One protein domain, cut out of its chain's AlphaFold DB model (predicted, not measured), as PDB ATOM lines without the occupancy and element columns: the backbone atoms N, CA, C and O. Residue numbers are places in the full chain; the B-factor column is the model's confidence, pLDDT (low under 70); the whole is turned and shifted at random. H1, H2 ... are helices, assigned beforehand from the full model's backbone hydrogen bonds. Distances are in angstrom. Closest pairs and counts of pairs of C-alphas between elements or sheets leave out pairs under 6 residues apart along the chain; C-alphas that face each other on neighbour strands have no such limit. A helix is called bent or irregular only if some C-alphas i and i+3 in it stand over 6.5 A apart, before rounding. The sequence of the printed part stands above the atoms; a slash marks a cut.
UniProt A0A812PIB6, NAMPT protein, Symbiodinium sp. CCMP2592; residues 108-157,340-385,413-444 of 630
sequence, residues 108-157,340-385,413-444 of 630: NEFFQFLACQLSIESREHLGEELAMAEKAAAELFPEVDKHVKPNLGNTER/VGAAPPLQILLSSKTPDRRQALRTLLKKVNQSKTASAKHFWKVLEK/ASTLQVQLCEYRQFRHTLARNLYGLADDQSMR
ATOM      1  N   ASN A 108     194.599 233.977 170.043       98.50
ATOM      2  CA  ASN A 108     193.592 234.710 170.819       98.50
ATOM      3  C   ASN A 108     194.181 235.962 171.484       98.50
ATOM      4  O   ASN A 108     193.577 237.025 171.367       98.50
ATOM      5  N   GLU A 109     195.369 235.864 172.095       98.50
ATOM      6  CA  GLU A 109     196.096 237.030 172.631       98.50
ATOM      7  C   GLU A 109     196.358 238.061 171.525       98.50
ATOM      8  O   GLU A 109     196.161 239.258 171.730       98.50
ATOM      9  N   PHE A 110     196.718 237.604 170.319       98.62
ATOM     10  CA  PHE A 110     196.884 238.492 169.173       98.62
ATOM     11  C   PHE A 110     195.580 239.227 168.817       98.62
ATOM     12  O   PHE A 110     195.599 240.445 168.665       98.62
ATOM     13  N   PHE A 111     194.427 238.548 168.753       98.69
ATOM     14  CA  PHE A 111     193.138 239.222 168.520       98.69
ATOM     15  C   PHE A 111     192.753 240.202 169.636       98.69
ATOM     16  O   PHE A 111     192.253 241.289 169.344       98.69
ATOM     17  N   GLN A 112     193.012 239.853 170.898       98.56
ATOM     18  CA  GLN A 112     192.787 240.738 172.046       98.56
ATOM     19  C   GLN A 112     193.656 241.996 171.943       98.56
ATOM     20  O   GLN A 112     193.165 243.111 172.128       98.56
ATOM     21  N   PHE A 113     194.928 241.836 171.564       98.62
ATOM     22  CA  PHE A 113     195.833 242.944 171.279       98.62
ATOM     23  C   PHE A 113     195.295 243.845 170.156       98.62
ATOM     24  O   PHE A 113     195.257 245.063 170.330       98.62
ATOM     25  N   LEU A 114     194.818 243.275 169.042       98.56
ATOM     26  CA  LEU A 114     194.234 244.052 167.940       98.56
ATOM     27  C   LEU A 114     192.981 244.834 168.368       98.56
ATOM     28  O   LEU A 114     192.824 245.994 167.994       98.56
ATOM     29  N   ALA A 115     192.103 244.234 169.176       98.50
ATOM     30  CA  ALA A 115     190.939 244.929 169.725       98.50
ATOM     31  C   ALA A 115     191.357 246.110 170.622       98.50
ATOM     32  O   ALA A 115     190.785 247.199 170.527       98.50
ATOM     33  N   CYS A 116     192.408 245.936 171.431       98.62
ATOM     34  CA  CYS A 116     192.977 247.018 172.233       98.62
ATOM     35  C   CYS A 116     193.566 248.140 171.359       98.62
ATOM     36  O   CYS A 116     193.317 249.312 171.641       98.62
ATOM     37  N   GLN A 117     194.294 247.803 170.284       98.19
ATOM     38  CA  GLN A 117     194.816 248.780 169.315       98.19
ATOM     39  C   GLN A 117     193.693 249.636 168.724       98.19
ATOM     40  O   GLN A 117     193.801 250.859 168.696       98.19
ATOM     41  N   LEU A 118     192.591 249.004 168.318       98.50
ATOM     42  CA  LEU A 118     191.424 249.683 167.762       98.50
ATOM     43  C   LEU A 118     190.716 250.604 168.764       98.50
ATOM     44  O   LEU A 118     190.227 251.662 168.379       98.50
ATOM     45  N   SER A 119     190.673 250.246 170.048       98.19
ATOM     46  CA  SER A 119     190.122 251.142 171.074       98.19
ATOM     47  C   SER A 119     191.007 252.355 171.324       98.19
ATOM     48  O   SER A 119     190.496 253.472 171.406       98.19
ATOM     49  N   ILE A 120     192.331 252.175 171.346       97.94
ATOM     50  CA  ILE A 120     193.259 253.311 171.404       97.94
ATOM     51  C   ILE A 120     193.081 254.190 170.163       97.94
ATOM     52  O   ILE A 120     192.963 255.403 170.285       97.94
ATOM     53  N   GLU A 121     192.973 253.592 168.979       97.88
ATOM     54  CA  GLU A 121     192.721 254.317 167.736       97.88
ATOM     55  C   GLU A 121     191.400 255.097 167.750       97.88
ATOM     56  O   GLU A 121     191.387 256.273 167.390       97.88
ATOM     57  N   SER A 122     190.310 254.504 168.243       98.31
ATOM     58  CA  SER A 122     189.034 255.191 168.478       98.31
ATOM     59  C   SER A 122     189.191 256.370 169.439       98.31
ATOM     60  O   SER A 122     188.699 257.467 169.170       98.31
ATOM     61  N   ARG A 123     189.930 256.198 170.536       97.62
ATOM     62  CA  ARG A 123     190.138 257.271 171.509       97.62
ATOM     63  C   ARG A 123     190.927 258.431 170.905       97.62
ATOM     64  O   ARG A 123     190.508 259.577 171.028       97.62
ATOM     65  N   GLU A 124     192.022 258.144 170.208       96.69
ATOM     66  CA  GLU A 124     192.892 259.167 169.613       96.69
ATOM     67  C   GLU A 124     192.250 259.862 168.405       96.69
ATOM     68  O   GLU A 124     192.348 261.081 168.251       96.69
ATOM     69  N   HIS A 125     191.572 259.105 167.539       97.06
ATOM     70  CA  HIS A 125     191.056 259.630 166.278       97.06
ATOM     71  C   HIS A 125     189.562 259.924 166.289       97.06
ATOM     72  O   HIS A 125     189.142 260.714 165.456       97.06
ATOM     73  N   LEU A 126     188.750 259.396 167.200       97.81
ATOM     74  CA  LEU A 126     187.319 259.724 167.312       97.81
ATOM     75  C   LEU A 126     186.976 260.457 168.610       97.81
ATOM     76  O   LEU A 126     185.928 261.092 168.668       97.81
ATOM     77  N   GLY A 127     187.859 260.440 169.614       97.81
ATOM     78  CA  GLY A 127     187.526 260.927 170.957       97.81
ATOM     79  C   GLY A 127     186.545 260.003 171.685       97.81
ATOM     80  O   GLY A 127     185.905 260.429 172.640       97.81
ATOM     81  N   GLU A 128     186.405 258.758 171.222       97.38
ATOM     82  CA  GLU A 128     185.462 257.776 171.755       97.38
ATOM     83  C   GLU A 128     186.216 256.629 172.430       97.38
ATOM     84  O   GLU A 128     186.981 255.911 171.781       97.38
ATOM     85  N   GLU A 129     185.962 256.418 173.719       95.88
ATOM     86  CA  GLU A 129     186.482 255.268 174.455       95.88
ATOM     87  C   GLU A 129     185.574 254.050 174.245       95.88
ATOM     88  O   GLU A 129     184.372 254.077 174.520       95.88
ATOM     89  N   LEU A 130     186.142 252.965 173.715       96.06
ATOM     90  CA  LEU A 130     185.394 251.743 173.442       96.06
ATOM     91  C   LEU A 130     185.526 250.771 174.608       96.06
ATOM     92  O   LEU A 130     186.615 250.273 174.891       96.06
ATOM     93  N   ALA A 131     184.393 250.444 175.230       94.56
ATOM     94  CA  ALA A 131     184.328 249.385 176.226       94.56
ATOM     95  C   ALA A 131     184.688 248.024 175.598       94.56
ATOM     96  O   ALA A 131     184.103 247.613 174.589       94.56
ATOM     97  N   MET A 132     185.634 247.318 176.219       96.25
ATOM     98  CA  MET A 132     186.007 245.951 175.853       96.25
ATOM     99  C   MET A 132     184.964 244.975 176.392       96.25
ATOM    100  O   MET A 132     184.849 244.783 177.599       96.25
ATOM    101  N   ALA A 133     184.189 244.362 175.497       94.81
ATOM    102  CA  ALA A 133     183.178 243.375 175.883       94.81
ATOM    103  C   ALA A 133     183.803 242.030 176.294       94.81
ATOM    104  O   ALA A 133     183.240 241.309 177.112       94.81
ATOM    105  N   GLU A 134     184.956 241.673 175.723       97.12
ATOM    106  CA  GLU A 134     185.692 240.473 176.119       97.12
ATOM    107  C   GLU A 134     186.556 240.761 177.351       97.12
ATOM    108  O   GLU A 134     187.438 241.621 177.315       97.12
ATOM    109  N   LYS A 135     186.353 239.987 178.424       97.88
ATOM    110  CA  LYS A 135     187.094 240.129 179.687       97.88
ATOM    111  C   LYS A 135     188.615 240.083 179.494       97.88
ATOM    112  O   LYS A 135     189.312 240.942 180.013       97.88
ATOM    113  N   ALA A 136     189.124 239.134 178.710       97.75
ATOM    114  CA  ALA A 136     190.564 238.994 178.487       97.75
ATOM    115  C   ALA A 136     191.173 240.192 177.733       97.75
ATOM    116  O   ALA A 136     192.266 240.640 178.068       97.75
ATOM    117  N   ALA A 137     190.452 240.771 176.763       97.75
ATOM    118  CA  ALA A 137     190.881 242.010 176.113       97.75
ATOM    119  C   ALA A 137     190.847 243.196 177.092       97.75
ATOM    120  O   ALA A 137     191.777 244.000 177.110       97.75
ATOM    121  N   ALA A 138     189.822 243.280 177.948       97.94
ATOM    122  CA  ALA A 138     189.731 244.301 178.992       97.94
ATOM    123  C   ALA A 138     190.892 244.213 180.001       97.94
ATOM    124  O   ALA A 138     191.439 245.239 180.396       97.94
ATOM    125  N   GLU A 139     191.303 243.000 180.377       97.56
ATOM    126  CA  GLU A 139     192.455 242.751 181.255       97.56
ATOM    127  C   GLU A 139     193.796 243.075 180.576       97.56
ATOM    128  O   GLU A 139     194.724 243.539 181.238       97.56
ATOM    129  N   LEU A 140     193.905 242.868 179.258       97.69
ATOM    130  CA  LEU A 140     195.106 243.179 178.477       97.69
ATOM    131  C   LEU A 140     195.254 244.686 178.191       97.69
ATOM    132  O   LEU A 140     196.374 245.192 178.082       97.69
ATOM    133  N   PHE A 141     194.135 245.411 178.078       98.19
ATOM    134  CA  PHE A 141     194.087 246.809 177.639       98.19
ATOM    135  C   PHE A 141     195.012 247.764 178.417       98.19
ATOM    136  O   PHE A 141     195.729 248.513 177.751       98.19
ATOM    137  N   PRO A 142     195.096 247.745 179.767       98.06
ATOM    138  CA  PRO A 142     195.991 248.639 180.508       98.06
ATOM    139  C   PRO A 142     197.462 248.523 180.087       98.06
ATOM    140  O   PRO A 142     198.188 249.517 180.037       98.06
ATOM    141  N   GLU A 143     197.906 247.317 179.733       97.94
ATOM    142  CA  GLU A 143     199.284 247.073 179.311       97.94
ATOM    143  C   GLU A 143     199.525 247.507 177.866       97.94
ATOM    144  O   GLU A 143     200.592 248.045 177.551       97.94
ATOM    145  N   VAL A 144     198.528 247.335 176.991       97.88
ATOM    146  CA  VAL A 144     198.571 247.873 175.623       97.88
ATOM    147  C   VAL A 144     198.579 249.403 175.662       97.88
ATOM    148  O   VAL A 144     199.406 250.022 174.992       97.88
ATOM    149  N   ASP A 145     197.744 250.026 176.495       97.31
ATOM    150  CA  ASP A 145     197.710 251.480 176.680       97.31
ATOM    151  C   ASP A 145     199.058 252.006 177.185       97.31
ATOM    152  O   ASP A 145     199.639 252.918 176.595       97.31
ATOM    153  N   LYS A 146     199.640 251.368 178.207       95.62
ATOM    154  CA  LYS A 146     200.977 251.702 178.721       95.62
ATOM    155  C   LYS A 146     202.077 251.537 177.668       95.62
ATOM    156  O   LYS A 146     203.054 252.291 177.686       95.62
ATOM    157  N   HIS A 147     201.940 250.569 176.762       94.81
ATOM    158  CA  HIS A 147     202.856 250.371 175.641       94.81
ATOM    159  C   HIS A 147     202.721 251.471 174.574       94.81
ATOM    160  O   HIS A 147     203.733 252.002 174.110       94.81
ATOM    161  N   VAL A 148     201.494 251.840 174.204       95.25
ATOM    162  CA  VAL A 148     201.216 252.789 173.115       95.25
ATOM    163  C   VAL A 148     201.364 254.244 173.557       95.25
ATOM    164  O   VAL A 148     201.951 255.042 172.830       95.25
ATOM    165  N   LYS A 149     200.910 254.608 174.760       94.88
ATOM    166  CA  LYS A 149     200.850 255.994 175.255       94.88
ATOM    167  C   LYS A 149     202.163 256.784 175.135       94.88
ATOM    168  O   LYS A 149     202.113 257.928 174.685       94.88
ATOM    169  N   PRO A 150     203.354 256.227 175.440       91.56
ATOM    170  CA  PRO A 150     204.627 256.928 175.249       91.56
ATOM    171  C   PRO A 150     205.000 257.185 173.781       91.56
ATOM    172  O   PRO A 150     205.965 257.902 173.521       91.56
ATOM    173  N   ASN A 151     204.303 256.535 172.847       90.31
ATOM    174  CA  ASN A 151     204.543 256.580 171.412       90.31
ATOM    175  C   ASN A 151     203.506 257.439 170.653       90.31
ATOM    176  O   ASN A 151     203.709 257.683 169.456       90.31
ATOM    177  N   LEU A 152     202.474 257.940 171.345       89.75
ATOM    178  CA  LEU A 152     201.445 258.841 170.820       89.75
ATOM    179  C   LEU A 152     201.953 260.275 170.577       89.75
ATOM    180  O   LEU A 152     202.972 260.723 171.107       89.75
ATOM    181  N   GLY A 153     201.212 261.031 169.767       85.38
ATOM    182  CA  GLY A 153     201.507 262.433 169.476       85.38
ATOM    183  C   GLY A 153     202.827 262.630 168.719       85.38
ATOM    184  O   GLY A 153     203.095 261.989 167.705       85.38
ATOM    185  N   ASN A 154     203.674 263.546 169.199       76.31
ATOM    186  CA  ASN A 154     204.882 263.989 168.483       76.31
ATOM    187  C   ASN A 154     206.057 262.997 168.523       76.31
ATOM    188  O   ASN A 154     207.101 263.257 167.916       76.31
ATOM    189  N   THR A 155     205.944 261.888 169.258       73.81
ATOM    190  CA  THR A 155     206.987 260.854 169.250       73.81
ATOM    191  C   THR A 155     206.968 260.015 167.982       73.81
ATOM    192  O   THR A 155     208.032 259.509 167.627       73.81
ATOM    193  N   GLU A 156     205.814 259.936 167.299       78.75
ATOM    194  CA  GLU A 156     205.652 259.355 165.955       78.75
ATOM    195  C   GLU A 156     206.140 257.895 165.866       78.75
ATOM    196  O   GLU A 156     206.799 257.513 164.902       78.75
ATOM    197  N   ARG A 157     205.902 257.089 166.912       85.44
ATOM    198  CA  ARG A 157     206.406 255.701 166.988       85.44
ATOM    199  C   ARG A 157     205.329 254.634 166.941       85.44
ATOM    200  O   ARG A 157     205.654 253.505 166.610       85.44
ATOM    201  N   VAL A 340     211.681 241.629 158.902       87.75
ATOM    202  CA  VAL A 340     212.355 240.967 160.037       87.75
ATOM    203  C   VAL A 340     211.610 241.106 161.365       87.75
ATOM    204  O   VAL A 340     211.684 240.221 162.211       87.75
ATOM    205  N   GLY A 341     210.853 242.192 161.534       90.44
ATOM    206  CA  GLY A 341     210.042 242.420 162.719       90.44
ATOM    207  C   GLY A 341     208.750 241.593 162.793       90.44
ATOM    208  O   GLY A 341     208.273 241.308 163.886       90.44
ATOM    209  N   ALA A 342     208.172 241.196 161.665       94.44
ATOM    210  CA  ALA A 342     206.949 240.395 161.648       94.44
ATOM    211  C   ALA A 342     207.246 238.890 161.644       94.44
ATOM    212  O   ALA A 342     206.371 238.098 161.978       94.44
ATOM    213  N   ALA A 343     208.470 238.492 161.277       94.06
ATOM    214  CA  ALA A 343     208.835 237.089 161.124       94.06
ATOM    215  C   ALA A 343     208.722 236.258 162.425       94.06
ATOM    216  O   ALA A 343     208.110 235.194 162.356       94.06
ATOM    217  N   PRO A 344     209.204 236.713 163.603       95.12
ATOM    218  CA  PRO A 344     209.068 235.929 164.837       95.12
ATOM    219  C   PRO A 344     207.613 235.657 165.248       95.12
ATOM    220  O   PRO A 344     207.237 234.488 165.332       95.12
ATOM    221  N   PRO A 345     206.734 236.672 165.421       96.94
ATOM    222  CA  PRO A 345     205.343 236.403 165.783       96.94
ATOM    223  C   PRO A 345     204.610 235.596 164.705       96.94
ATOM    224  O   PRO A 345     203.755 234.784 165.041       96.94
ATOM    225  N   LEU A 346     204.963 235.752 163.423       96.81
ATOM    226  CA  LEU A 346     204.412 234.926 162.346       96.81
ATOM    227  C   LEU A 346     204.692 233.430 162.556       96.81
ATOM    228  O   LEU A 346     203.776 232.618 162.439       96.81
ATOM    229  N   GLN A 347     205.938 233.066 162.861       95.31
ATOM    230  CA  GLN A 347     206.335 231.670 163.073       95.31
ATOM    231  C   GLN A 347     205.697 231.081 164.335       95.31
ATOM    232  O   GLN A 347     205.169 229.969 164.294       95.31
ATOM    233  N   ILE A 348     205.681 231.850 165.429       96.56
ATOM    234  CA  ILE A 348     205.111 231.428 166.717       96.56
ATOM    235  C   ILE A 348     203.610 231.171 166.586       96.56
ATOM    236  O   ILE A 348     203.136 230.098 166.946       96.56
ATOM    237  N   LEU A 349     202.862 232.109 165.993       97.19
ATOM    238  CA  LEU A 349     201.408 231.982 165.826       97.19
ATOM    239  C   LEU A 349     201.006 230.870 164.842       97.19
ATOM    240  O   LEU A 349     199.850 230.439 164.822       97.19
ATOM    241  N   LEU A 350     201.936 230.403 164.006       96.69
ATOM    242  CA  LEU A 350     201.740 229.242 163.140       96.69
ATOM    243  C   LEU A 350     202.190 227.924 163.763       96.69
ATOM    244  O   LEU A 350     201.821 226.884 163.215       96.69
ATOM    245  N   SER A 351     202.976 227.971 164.842       94.50
ATOM    246  CA  SER A 351     203.714 226.826 165.383       94.50
ATOM    247  C   SER A 351     204.566 226.132 164.305       94.50
ATOM    248  O   SER A 351     204.654 224.909 164.260       94.50
ATOM    249  N   SER A 352     205.157 226.907 163.383       88.69
ATOM    250  CA  SER A 352     205.920 226.387 162.238       88.69
ATOM    251  C   SER A 352     207.138 227.257 161.922       88.69
ATOM    252  O   SER A 352     207.026 228.475 161.789       88.69
ATOM    253  N   LYS A 353     208.296 226.613 161.729       84.19
ATOM    254  CA  LYS A 353     209.556 227.242 161.298       84.19
ATOM    255  C   LYS A 353     209.764 227.171 159.778       84.19
ATOM    256  O   LYS A 353     210.863 226.881 159.318       84.19
ATOM    257  N   THR A 354     208.720 227.380 158.971       84.06
ATOM    258  CA  THR A 354     208.905 227.351 157.508       84.06
ATOM    259  C   THR A 354     209.905 228.432 157.055       84.06
ATOM    260  O   THR A 354     209.807 229.582 157.507       84.06
ATOM    261  N   PRO A 355     210.866 228.096 156.170       80.06
ATOM    262  CA  PRO A 355     211.802 229.075 155.623       80.06
ATOM    263  C   PRO A 355     211.106 230.070 154.679       80.06
ATOM    264  O   PRO A 355     211.544 231.217 154.564       80.06
ATOM    265  N   ASP A 356     209.990 229.681 154.043       90.06
ATOM    266  CA  ASP A 356     209.215 230.574 153.177       90.06
ATOM    267  C   ASP A 356     208.270 231.456 154.003       90.06
ATOM    268  O   ASP A 356     207.114 231.124 154.299       90.06
ATOM    269  N   ARG A 357     208.761 232.650 154.340       91.06
ATOM    270  CA  ARG A 357     207.992 233.655 155.081       91.06
ATOM    271  C   ARG A 357     206.745 234.131 154.325       91.06
ATOM    272  O   ARG A 357     205.756 234.482 154.967       91.06
ATOM    273  N   ARG A 358     206.745 234.140 152.986       90.25
ATOM    274  CA  ARG A 358     205.585 234.574 152.185       90.25
ATOM    275  C   ARG A 358     204.464 233.544 152.290       90.25
ATOM    276  O   ARG A 358     203.305 233.909 152.509       90.25
ATOM    277  N   GLN A 359     204.798 232.260 152.184       92.06
ATOM    278  CA  GLN A 359     203.842 231.173 152.401       92.06
ATOM    279  C   GLN A 359     203.328 231.155 153.846       92.06
ATOM    280  O   GLN A 359     202.122 230.998 154.061       92.06
ATOM    281  N   ALA A 360     204.207 231.380 154.829       94.31
ATOM    282  CA  ALA A 360     203.810 231.531 156.225       94.31
ATOM    283  C   ALA A 360     202.777 232.652 156.388       94.31
ATOM    284  O   ALA A 360     201.693 232.411 156.918       94.31
ATOM    285  N   LEU A 361     203.056 233.857 155.875       95.25
ATOM    286  CA  LEU A 361     202.145 234.997 156.003       95.25
ATOM    287  C   LEU A 361     200.775 234.690 155.397       95.25
ATOM    288  O   LEU A 361     199.760 234.949 156.035       95.25
ATOM    289  N   ARG A 362     200.728 234.079 154.206       94.69
ATOM    290  CA  ARG A 362     199.468 233.650 153.572       94.69
ATOM    291  C   ARG A 362     198.710 232.633 154.425       94.69
ATOM    292  O   ARG A 362     197.489 232.719 154.545       94.69
ATOM    293  N   THR A 363     199.426 231.694 155.037       96.06
ATOM    294  CA  THR A 363     198.845 230.672 155.914       96.06
ATOM    295  C   THR A 363     198.263 231.295 157.182       96.06
ATOM    296  O   THR A 363     197.114 231.013 157.527       96.06
ATOM    297  N   LEU A 364     199.011 232.178 157.855       97.38
ATOM    298  CA  LEU A 364     198.518 232.869 159.046       97.38
ATOM    299  C   LEU A 364     197.355 233.794 158.693       97.38
ATOM    300  O   LEU A 364     196.363 233.810 159.411       97.38
ATOM    301  N   LEU A 365     197.429 234.496 157.563       97.19
ATOM    302  CA  LEU A 365     196.353 235.361 157.097       97.19
ATOM    303  C   LEU A 365     195.055 234.582 156.881       97.19
ATOM    304  O   LEU A 365     193.994 235.013 157.333       97.19
ATOM    305  N   LYS A 366     195.137 233.402 156.255       97.12
ATOM    306  CA  LYS A 366     193.994 232.496 156.120       97.12
ATOM    307  C   LYS A 366     193.441 232.100 157.494       97.12
ATOM    308  O   LYS A 366     192.235 232.204 157.693       97.12
ATOM    309  N   LYS A 367     194.300 231.714 158.450       98.19
ATOM    310  CA  LYS A 367     193.882 231.385 159.829       98.19
ATOM    311  C   LYS A 367     193.199 232.565 160.533       98.19
ATOM    312  O   LYS A 367     192.155 232.369 161.142       98.19
ATOM    313  N   VAL A 368     193.749 233.776 160.428       98.00
ATOM    314  CA  VAL A 368     193.191 235.005 161.021       98.00
ATOM    315  C   VAL A 368     191.805 235.299 160.446       98.00
ATOM    316  O   VAL A 368     190.838 235.445 161.193       98.00
ATOM    317  N   ASN A 369     191.684 235.316 159.120       98.12
ATOM    318  CA  ASN A 369     190.434 235.638 158.433       98.12
ATOM    319  C   ASN A 369     189.346 234.570 158.636       98.12
ATOM    320  O   ASN A 369     188.165 234.895 158.669       98.12
ATOM    321  N   GLN A 370     189.726 233.304 158.823       98.00
ATOM    322  CA  GLN A 370     188.788 232.198 159.058       98.00
ATOM    323  C   GLN A 370     188.526 231.916 160.547       98.00
ATOM    324  O   GLN A 370     187.711 231.044 160.863       98.00
ATOM    325  N   SER A 371     189.200 232.616 161.465       98.19
ATOM    326  CA  SER A 371     189.077 232.361 162.900       98.19
ATOM    327  C   SER A 371     187.666 232.663 163.404       98.19
ATOM    328  O   SER A 371     187.112 233.736 163.171       98.19
ATOM    329  N   LYS A 372     187.101 231.711 164.152       98.06
ATOM    330  CA  LYS A 372     185.779 231.812 164.794       98.06
ATOM    331  C   LYS A 372     185.865 231.859 166.322       98.06
ATOM    332  O   LYS A 372     184.841 231.680 166.987       98.06
ATOM    333  N   THR A 373     187.060 232.064 166.882       98.12
ATOM    334  CA  THR A 373     187.244 232.157 168.337       98.12
ATOM    335  C   THR A 373     186.483 233.355 168.908       98.12
ATOM    336  O   THR A 373     186.130 234.288 168.181       98.12
ATOM    337  N   ALA A 374     186.200 233.338 170.215       97.94
ATOM    338  CA  ALA A 374     185.516 234.448 170.879       97.94
ATOM    339  C   ALA A 374     186.270 235.776 170.682       97.94
ATOM    340  O   ALA A 374     185.655 236.770 170.296       97.94
ATOM    341  N   SER A 375     187.599 235.755 170.820       98.31
ATOM    342  CA  SER A 375     188.456 236.927 170.614       98.31
ATOM    343  C   SER A 375     188.441 237.426 169.171       98.31
ATOM    344  O   SER A 375     188.356 238.628 168.938       98.31
ATOM    345  N   ALA A 376     188.434 236.522 168.184       98.25
ATOM    346  CA  ALA A 376     188.307 236.908 166.780       98.25
ATOM    347  C   ALA A 376     186.964 237.600 166.505       98.25
ATOM    348  O   ALA A 376     186.933 238.673 165.905       98.25
ATOM    349  N   LYS A 377     185.849 237.029 166.984       98.12
ATOM    350  CA  LYS A 377     184.513 237.636 166.851       98.12
ATOM    351  C   LYS A 377     184.450 239.010 167.522       98.12
ATOM    352  O   LYS A 377     183.870 239.936 166.956       98.12
ATOM    353  N   HIS A 378     185.048 239.143 168.706       98.19
ATOM    354  CA  HIS A 378     185.116 240.416 169.412       98.19
ATOM    355  C   HIS A 378     185.904 241.460 168.610       98.19
ATOM    356  O   HIS A 378     185.373 242.540 168.354       98.19
ATOM    357  N   PHE A 379     187.107 241.112 168.143       98.12
ATOM    358  CA  PHE A 379     187.936 241.965 167.292       98.12
ATOM    359  C   PHE A 379     187.178 242.465 166.054       98.12
ATOM    360  O   PHE A 379     187.107 243.673 165.842       98.12
ATOM    361  N   TRP A 380     186.558 241.570 165.274       98.31
ATOM    362  CA  TRP A 380     185.840 241.956 164.052       98.31
ATOM    363  C   TRP A 380     184.670 242.915 164.335       98.31
ATOM    364  O   TRP A 380     184.455 243.854 163.572       98.31
ATOM    365  N   LYS A 381     183.967 242.743 165.463       98.19
ATOM    366  CA  LYS A 381     182.899 243.661 165.902       98.19
ATOM    367  C   LYS A 381     183.439 245.034 166.313       98.19
ATOM    368  O   LYS A 381     182.824 246.056 166.012       98.19
ATOM    369  N   VAL A 382     184.565 245.069 167.032       98.19
ATOM    370  CA  VAL A 382     185.226 246.330 167.408       98.19
ATOM    371  C   VAL A 382     185.707 247.057 166.152       98.19
ATOM    372  O   VAL A 382     185.463 248.255 166.032       98.19
ATOM    373  N   LEU A 383     186.303 246.334 165.198       98.25
ATOM    374  CA  LEU A 383     186.773 246.882 163.928       98.25
ATOM    375  C   LEU A 383     185.643 247.566 163.158       98.25
ATOM    376  O   LEU A 383     185.752 248.750 162.865       98.25
ATOM    377  N   GLU A 384     184.529 246.872 162.917       98.19
ATOM    378  CA  GLU A 384     183.373 247.438 162.206       98.19
ATOM    379  C   GLU A 384     182.881 248.750 162.845       98.19
ATOM    380  O   GLU A 384     182.616 249.738 162.153       98.19
ATOM    381  N   LYS A 385     182.793 248.789 164.183       98.25
ATOM    382  CA  LYS A 385     182.373 249.990 164.917       98.25
ATOM    383  C   LYS A 385     183.353 251.149 164.706       98.25
ATOM    384  O   LYS A 385     182.912 252.269 164.435       98.25
ATOM    385  N   ALA A 413     197.240 241.253 153.853       94.00
ATOM    386  CA  ALA A 413     198.582 240.796 154.213       94.00
ATOM    387  C   ALA A 413     199.440 241.935 154.798       94.00
ATOM    388  O   ALA A 413     200.188 241.717 155.752       94.00
ATOM    389  N   SER A 414     199.287 243.152 154.264       93.25
ATOM    390  CA  SER A 414     200.015 244.339 154.711       93.25
ATOM    391  C   SER A 414     199.607 244.777 156.116       93.25
ATOM    392  O   SER A 414     200.484 244.991 156.954       93.25
ATOM    393  N   THR A 415     198.303 244.830 156.413       95.69
ATOM    394  CA  THR A 415     197.803 245.127 157.764       95.69
ATOM    395  C   THR A 415     198.277 244.070 158.751       95.69
ATOM    396  O   THR A 415     198.849 244.423 159.782       95.69
ATOM    397  N   LEU A 416     198.148 242.777 158.418       96.94
ATOM    398  CA  LEU A 416     198.622 241.702 159.291       96.94
ATOM    399  C   LEU A 416     200.115 241.854 159.611       96.94
ATOM    400  O   LEU A 416     200.506 241.785 160.771       96.94
ATOM    401  N   GLN A 417     200.954 242.103 158.606       95.12
ATOM    402  CA  GLN A 417     202.393 242.247 158.808       95.12
ATOM    403  C   GLN A 417     202.757 243.432 159.713       95.12
ATOM    404  O   GLN A 417     203.624 243.297 160.581       95.12
ATOM    405  N   VAL A 418     202.119 244.588 159.521       94.44
ATOM    406  CA  VAL A 418     202.334 245.761 160.382       94.44
ATOM    407  C   VAL A 418     201.928 245.435 161.819       94.44
ATOM    408  O   VAL A 418     202.706 245.664 162.743       94.44
ATOM    409  N   GLN A 419     200.769 244.808 162.007       97.62
ATOM    410  CA  GLN A 419     200.282 244.482 163.343       97.62
ATOM    411  C   GLN A 419     201.094 243.383 164.035       97.62
ATOM    412  O   GLN A 419     201.276 243.431 165.249       97.62
ATOM    413  N   LEU A 420     201.674 242.441 163.290       97.56
ATOM    414  CA  LEU A 420     202.655 241.495 163.828       97.56
ATOM    415  C   LEU A 420     203.908 242.223 164.346       97.56
ATOM    416  O   LEU A 420     204.423 241.884 165.412       97.56
ATOM    417  N   CYS A 421     204.385 243.256 163.644       95.62
ATOM    418  CA  CYS A 421     205.507 244.071 164.119       95.62
ATOM    419  C   CYS A 421     205.192 244.813 165.427       95.62
ATOM    420  O   CYS A 421     206.068 244.886 166.293       95.62
ATOM    421  N   GLU A 422     203.987 245.366 165.567       96.69
ATOM    422  CA  GLU A 422     203.547 246.037 166.798       96.69
ATOM    423  C   GLU A 422     203.337 245.027 167.933       96.69
ATOM    424  O   GLU A 422     203.818 245.238 169.047       96.69
ATOM    425  N   TYR A 423     202.749 243.865 167.637       98.19
ATOM    426  CA  TYR A 423     202.564 242.784 168.603       98.19
ATOM    427  C   TYR A 423     203.891 242.283 169.183       98.19
ATOM    428  O   TYR A 423     204.016 242.119 170.396       98.19
ATOM    429  N   ARG A 424     204.933 242.140 168.351       97.25
ATOM    430  CA  ARG A 424     206.297 241.821 168.809       97.25
ATOM    431  C   ARG A 424     206.798 242.837 169.846       97.25
ATOM    432  O   ARG A 424     207.313 242.473 170.902       97.25
ATOM    433  N   GLN A 425     206.652 244.131 169.552       95.56
ATOM    434  CA  GLN A 425     207.108 245.211 170.435       95.56
ATOM    435  C   GLN A 425     206.312 245.261 171.744       95.56
ATOM    436  O   GLN A 425     206.888 245.511 172.813       95.56
ATOM    437  N   PHE A 426     205.009 244.998 171.661       97.56
ATOM    438  CA  PHE A 426     204.123 244.860 172.807       97.56
ATOM    439  C   PHE A 426     204.548 243.694 173.703       97.56
ATOM    440  O   PHE A 426     204.804 243.901 174.887       97.56
ATOM    441  N   ARG A 427     204.760 242.504 173.139       98.00
ATOM    442  CA  ARG A 427     205.215 241.309 173.867       98.00
ATOM    443  C   ARG A 427     206.558 241.515 174.569       98.00
ATOM    444  O   ARG A 427     206.683 241.231 175.757       98.00
ATOM    445  N   HIS A 428     207.538 242.138 173.906       95.31
ATOM    446  CA  HIS A 428     208.782 242.534 174.578       95.31
ATOM    447  C   HIS A 428     208.551 243.548 175.717       95.31
ATOM    448  O   HIS A 428     209.328 243.606 176.669       95.31
ATOM    449  N   THR A 429     207.517 244.387 175.622       94.94
ATOM    450  CA  THR A 429     207.141 245.333 176.683       94.94
ATOM    451  C   THR A 429     206.485 244.621 177.861       94.94
ATOM    452  O   THR A 429     206.853 244.925 178.995       94.94
ATOM    453  N   LEU A 430     205.605 243.644 177.613       96.94
ATOM    454  CA  LEU A 430     205.047 242.773 178.650       96.94
ATOM    455  C   LEU A 430     206.151 242.030 179.399       96.94
ATOM    456  O   LEU A 430     206.204 242.094 180.624       96.94
ATOM    457  N   ALA A 431     207.076 241.397 178.672       95.94
ATOM    458  CA  ALA A 431     208.201 240.665 179.250       95.94
ATOM    459  C   ALA A 431     208.977 241.520 180.268       95.94
ATOM    460  O   ALA A 431     209.187 241.108 181.408       95.94
ATOM    461  N   ARG A 432     209.311 242.760 179.887       93.38
ATOM    462  CA  ARG A 432     210.026 243.709 180.752       93.38
ATOM    463  C   ARG A 432     209.202 244.197 181.928       93.38
ATOM    464  O   ARG A 432     209.683 244.204 183.057       93.38
ATOM    465  N   ASN A 433     207.994 244.674 181.656       92.62
ATOM    466  CA  ASN A 433     207.235 245.437 182.639       92.62
ATOM    467  C   ASN A 433     206.464 244.544 183.610       92.62
ATOM    468  O   ASN A 433     206.300 244.930 184.765       92.62
ATOM    469  N   LEU A 434     205.990 243.383 183.149       95.62
ATOM    470  CA  LEU A 434     205.205 242.458 183.961       95.62
ATOM    471  C   LEU A 434     206.027 241.308 184.521       95.62
ATOM    472  O   LEU A 434     205.826 240.958 185.676       95.62
ATOM    473  N   TYR A 435     206.962 240.759 183.747       95.56
ATOM    474  CA  TYR A 435     207.686 239.536 184.122       95.56
ATOM    475  C   TYR A 435     209.132 239.789 184.561       95.56
ATOM    476  O   TYR A 435     209.799 238.882 185.047       95.56
ATOM    477  N   GLY A 436     209.636 241.018 184.416       91.31
ATOM    478  CA  GLY A 436     211.017 241.356 184.771       91.31
ATOM    479  C   GLY A 436     212.063 240.690 183.870       91.31
ATOM    480  O   GLY A 436     213.232 240.628 184.238       91.31
ATOM    481  N   LEU A 437     211.657 240.198 182.700       91.25
ATOM    482  CA  LEU A 437     212.539 239.611 181.692       91.25
ATOM    483  C   LEU A 437     213.170 240.720 180.835       91.25
ATOM    484  O   LEU A 437     212.609 241.806 180.697       91.25
ATOM    485  N   ALA A 438     214.319 240.464 180.206       86.06
ATOM    486  CA  ALA A 438     214.947 241.444 179.307       86.06
ATOM    487  C   ALA A 438     214.056 241.769 178.088       86.06
ATOM    488  O   ALA A 438     213.907 242.928 177.681       86.06
ATOM    489  N   ASP A 439     213.436 240.732 177.533       91.94
ATOM    490  CA  ASP A 439     212.504 240.748 176.418       91.94
ATOM    491  C   ASP A 439     211.764 239.396 176.333       91.94
ATOM    492  O   ASP A 439     212.022 238.472 177.103       91.94
ATOM    493  N   ASP A 440     210.795 239.301 175.421       95.75
ATOM    494  CA  ASP A 440     210.217 238.017 175.012       95.75
ATOM    495  C   ASP A 440     211.198 237.290 174.076       95.75
ATOM    496  O   ASP A 440     211.367 237.700 172.924       95.75
ATOM    497  N   GLN A 441     211.844 236.234 174.577       93.94
ATOM    498  CA  GLN A 441     212.837 235.463 173.824       93.94
ATOM    499  C   GLN A 441     212.243 234.775 172.594       93.94
ATOM    500  O   GLN A 441     212.916 234.704 171.568       93.94
ATOM    501  N   SER A 442     210.982 234.333 172.659       94.25
ATOM    502  CA  SER A 442     210.314 233.696 171.516       94.25
ATOM    503  C   SER A 442     210.150 234.670 170.346       94.25
ATOM    504  O   SER A 442     210.190 234.277 169.187       94.25
ATOM    505  N   MET A 443     210.040 235.965 170.652       95.06
ATOM    506  CA  MET A 443     209.844 237.051 169.692       95.06
ATOM    507  C   MET A 443     211.151 237.583 169.097       95.06
ATOM    508  O   MET A 443     211.121 238.538 168.313       95.06
ATOM    509  N   ARG A 444     212.304 237.016 169.462       90.56
ATOM    510  CA  ARG A 444     213.570 237.369 168.827       90.56
ATOM    511  C   ARG A 444     213.571 236.808 167.416       90.56
ATOM    512  O   ARG A 444     213.281 235.637 167.191       90.56
TER     513      ARG A 444
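What this domain is: This is residues 108 to 157, 340 to 385 and 413 to 444 of the 630 residues of the protein "NAMPT protein" of Symbiodinium sp. CCMP2592 (UniProt A0A812PIB6). The longest helix, H6, runs between two groups of helices, H1 and H2 with H5 beyond H1 on one side, H3 and H4 on the other. H5 packs beside H1, while H2, H3 and H4 stand about perpendicular to H6. The printed part has 128 residues with six named helices, H1 to H6 in order, and no named strand; the class is all helix, with mostly crossed packing. It is compact, with a radius of gyration of the C-alphas of 14.6 A, and spans 42 by 34 by 27 A.

How they stand to each other: Start at H1, residues 108 to 126, which touches H2, residues 135 to 151, with residues 112 to 120 alone, at a steep tilt of 55 degrees; their closest C-alphas, Gln 112 and Ala 137, are 4.7 A apart. H2 is only just irregular, with C-alphas 139 and 142 6.9 A apart, and has a kink of 40 degrees near residue 143. H3, residues 343 to 350, touches H4, residues 357 to 370, closest at the C-alphas of Leu 350 and Leu 364, 6.3 A. H5, residues 374 to 385, touches H1 at a shallow tilt of 18 degrees, the same way, closest at the C-alphas of Ala 115 and Phe 379, 4.9 A. The hub is H6, residues 413 to 434; its closest C-alpha pairs are Phe 426 with His 147 of H2, 6.3 A, Leu 420 with Pro 345 of H3, 6.1 A, and Ala 413 with Leu 365 of H4, 6.5 A. H1 and H6 only just touch, with 3 pairs of C-alphas within 8 A, the closest Phe 110 and Tyr 423, 7.1 A. Every O i to N i+4 pair is within hydrogen-bond range in H1, H3, H4, H5 and H6; in H2, 9 of 13 are.

Where its parts are: Find C-alpha 108 at (193.592, 234.710, 170.819); H1 runs 26.0 A from there. H2 is 25.4 A long, H4 19.7 A. H6 runs 30.5 A, to C-alpha 434 at (205.205, 242.458, 183.961).

The domain as a whole: Residues 158 to 339 and 386 to 412 are not printed; the C-alpha gaps are 17.3 A and 21.5 A. No printed residue is under 70 in pLDDT.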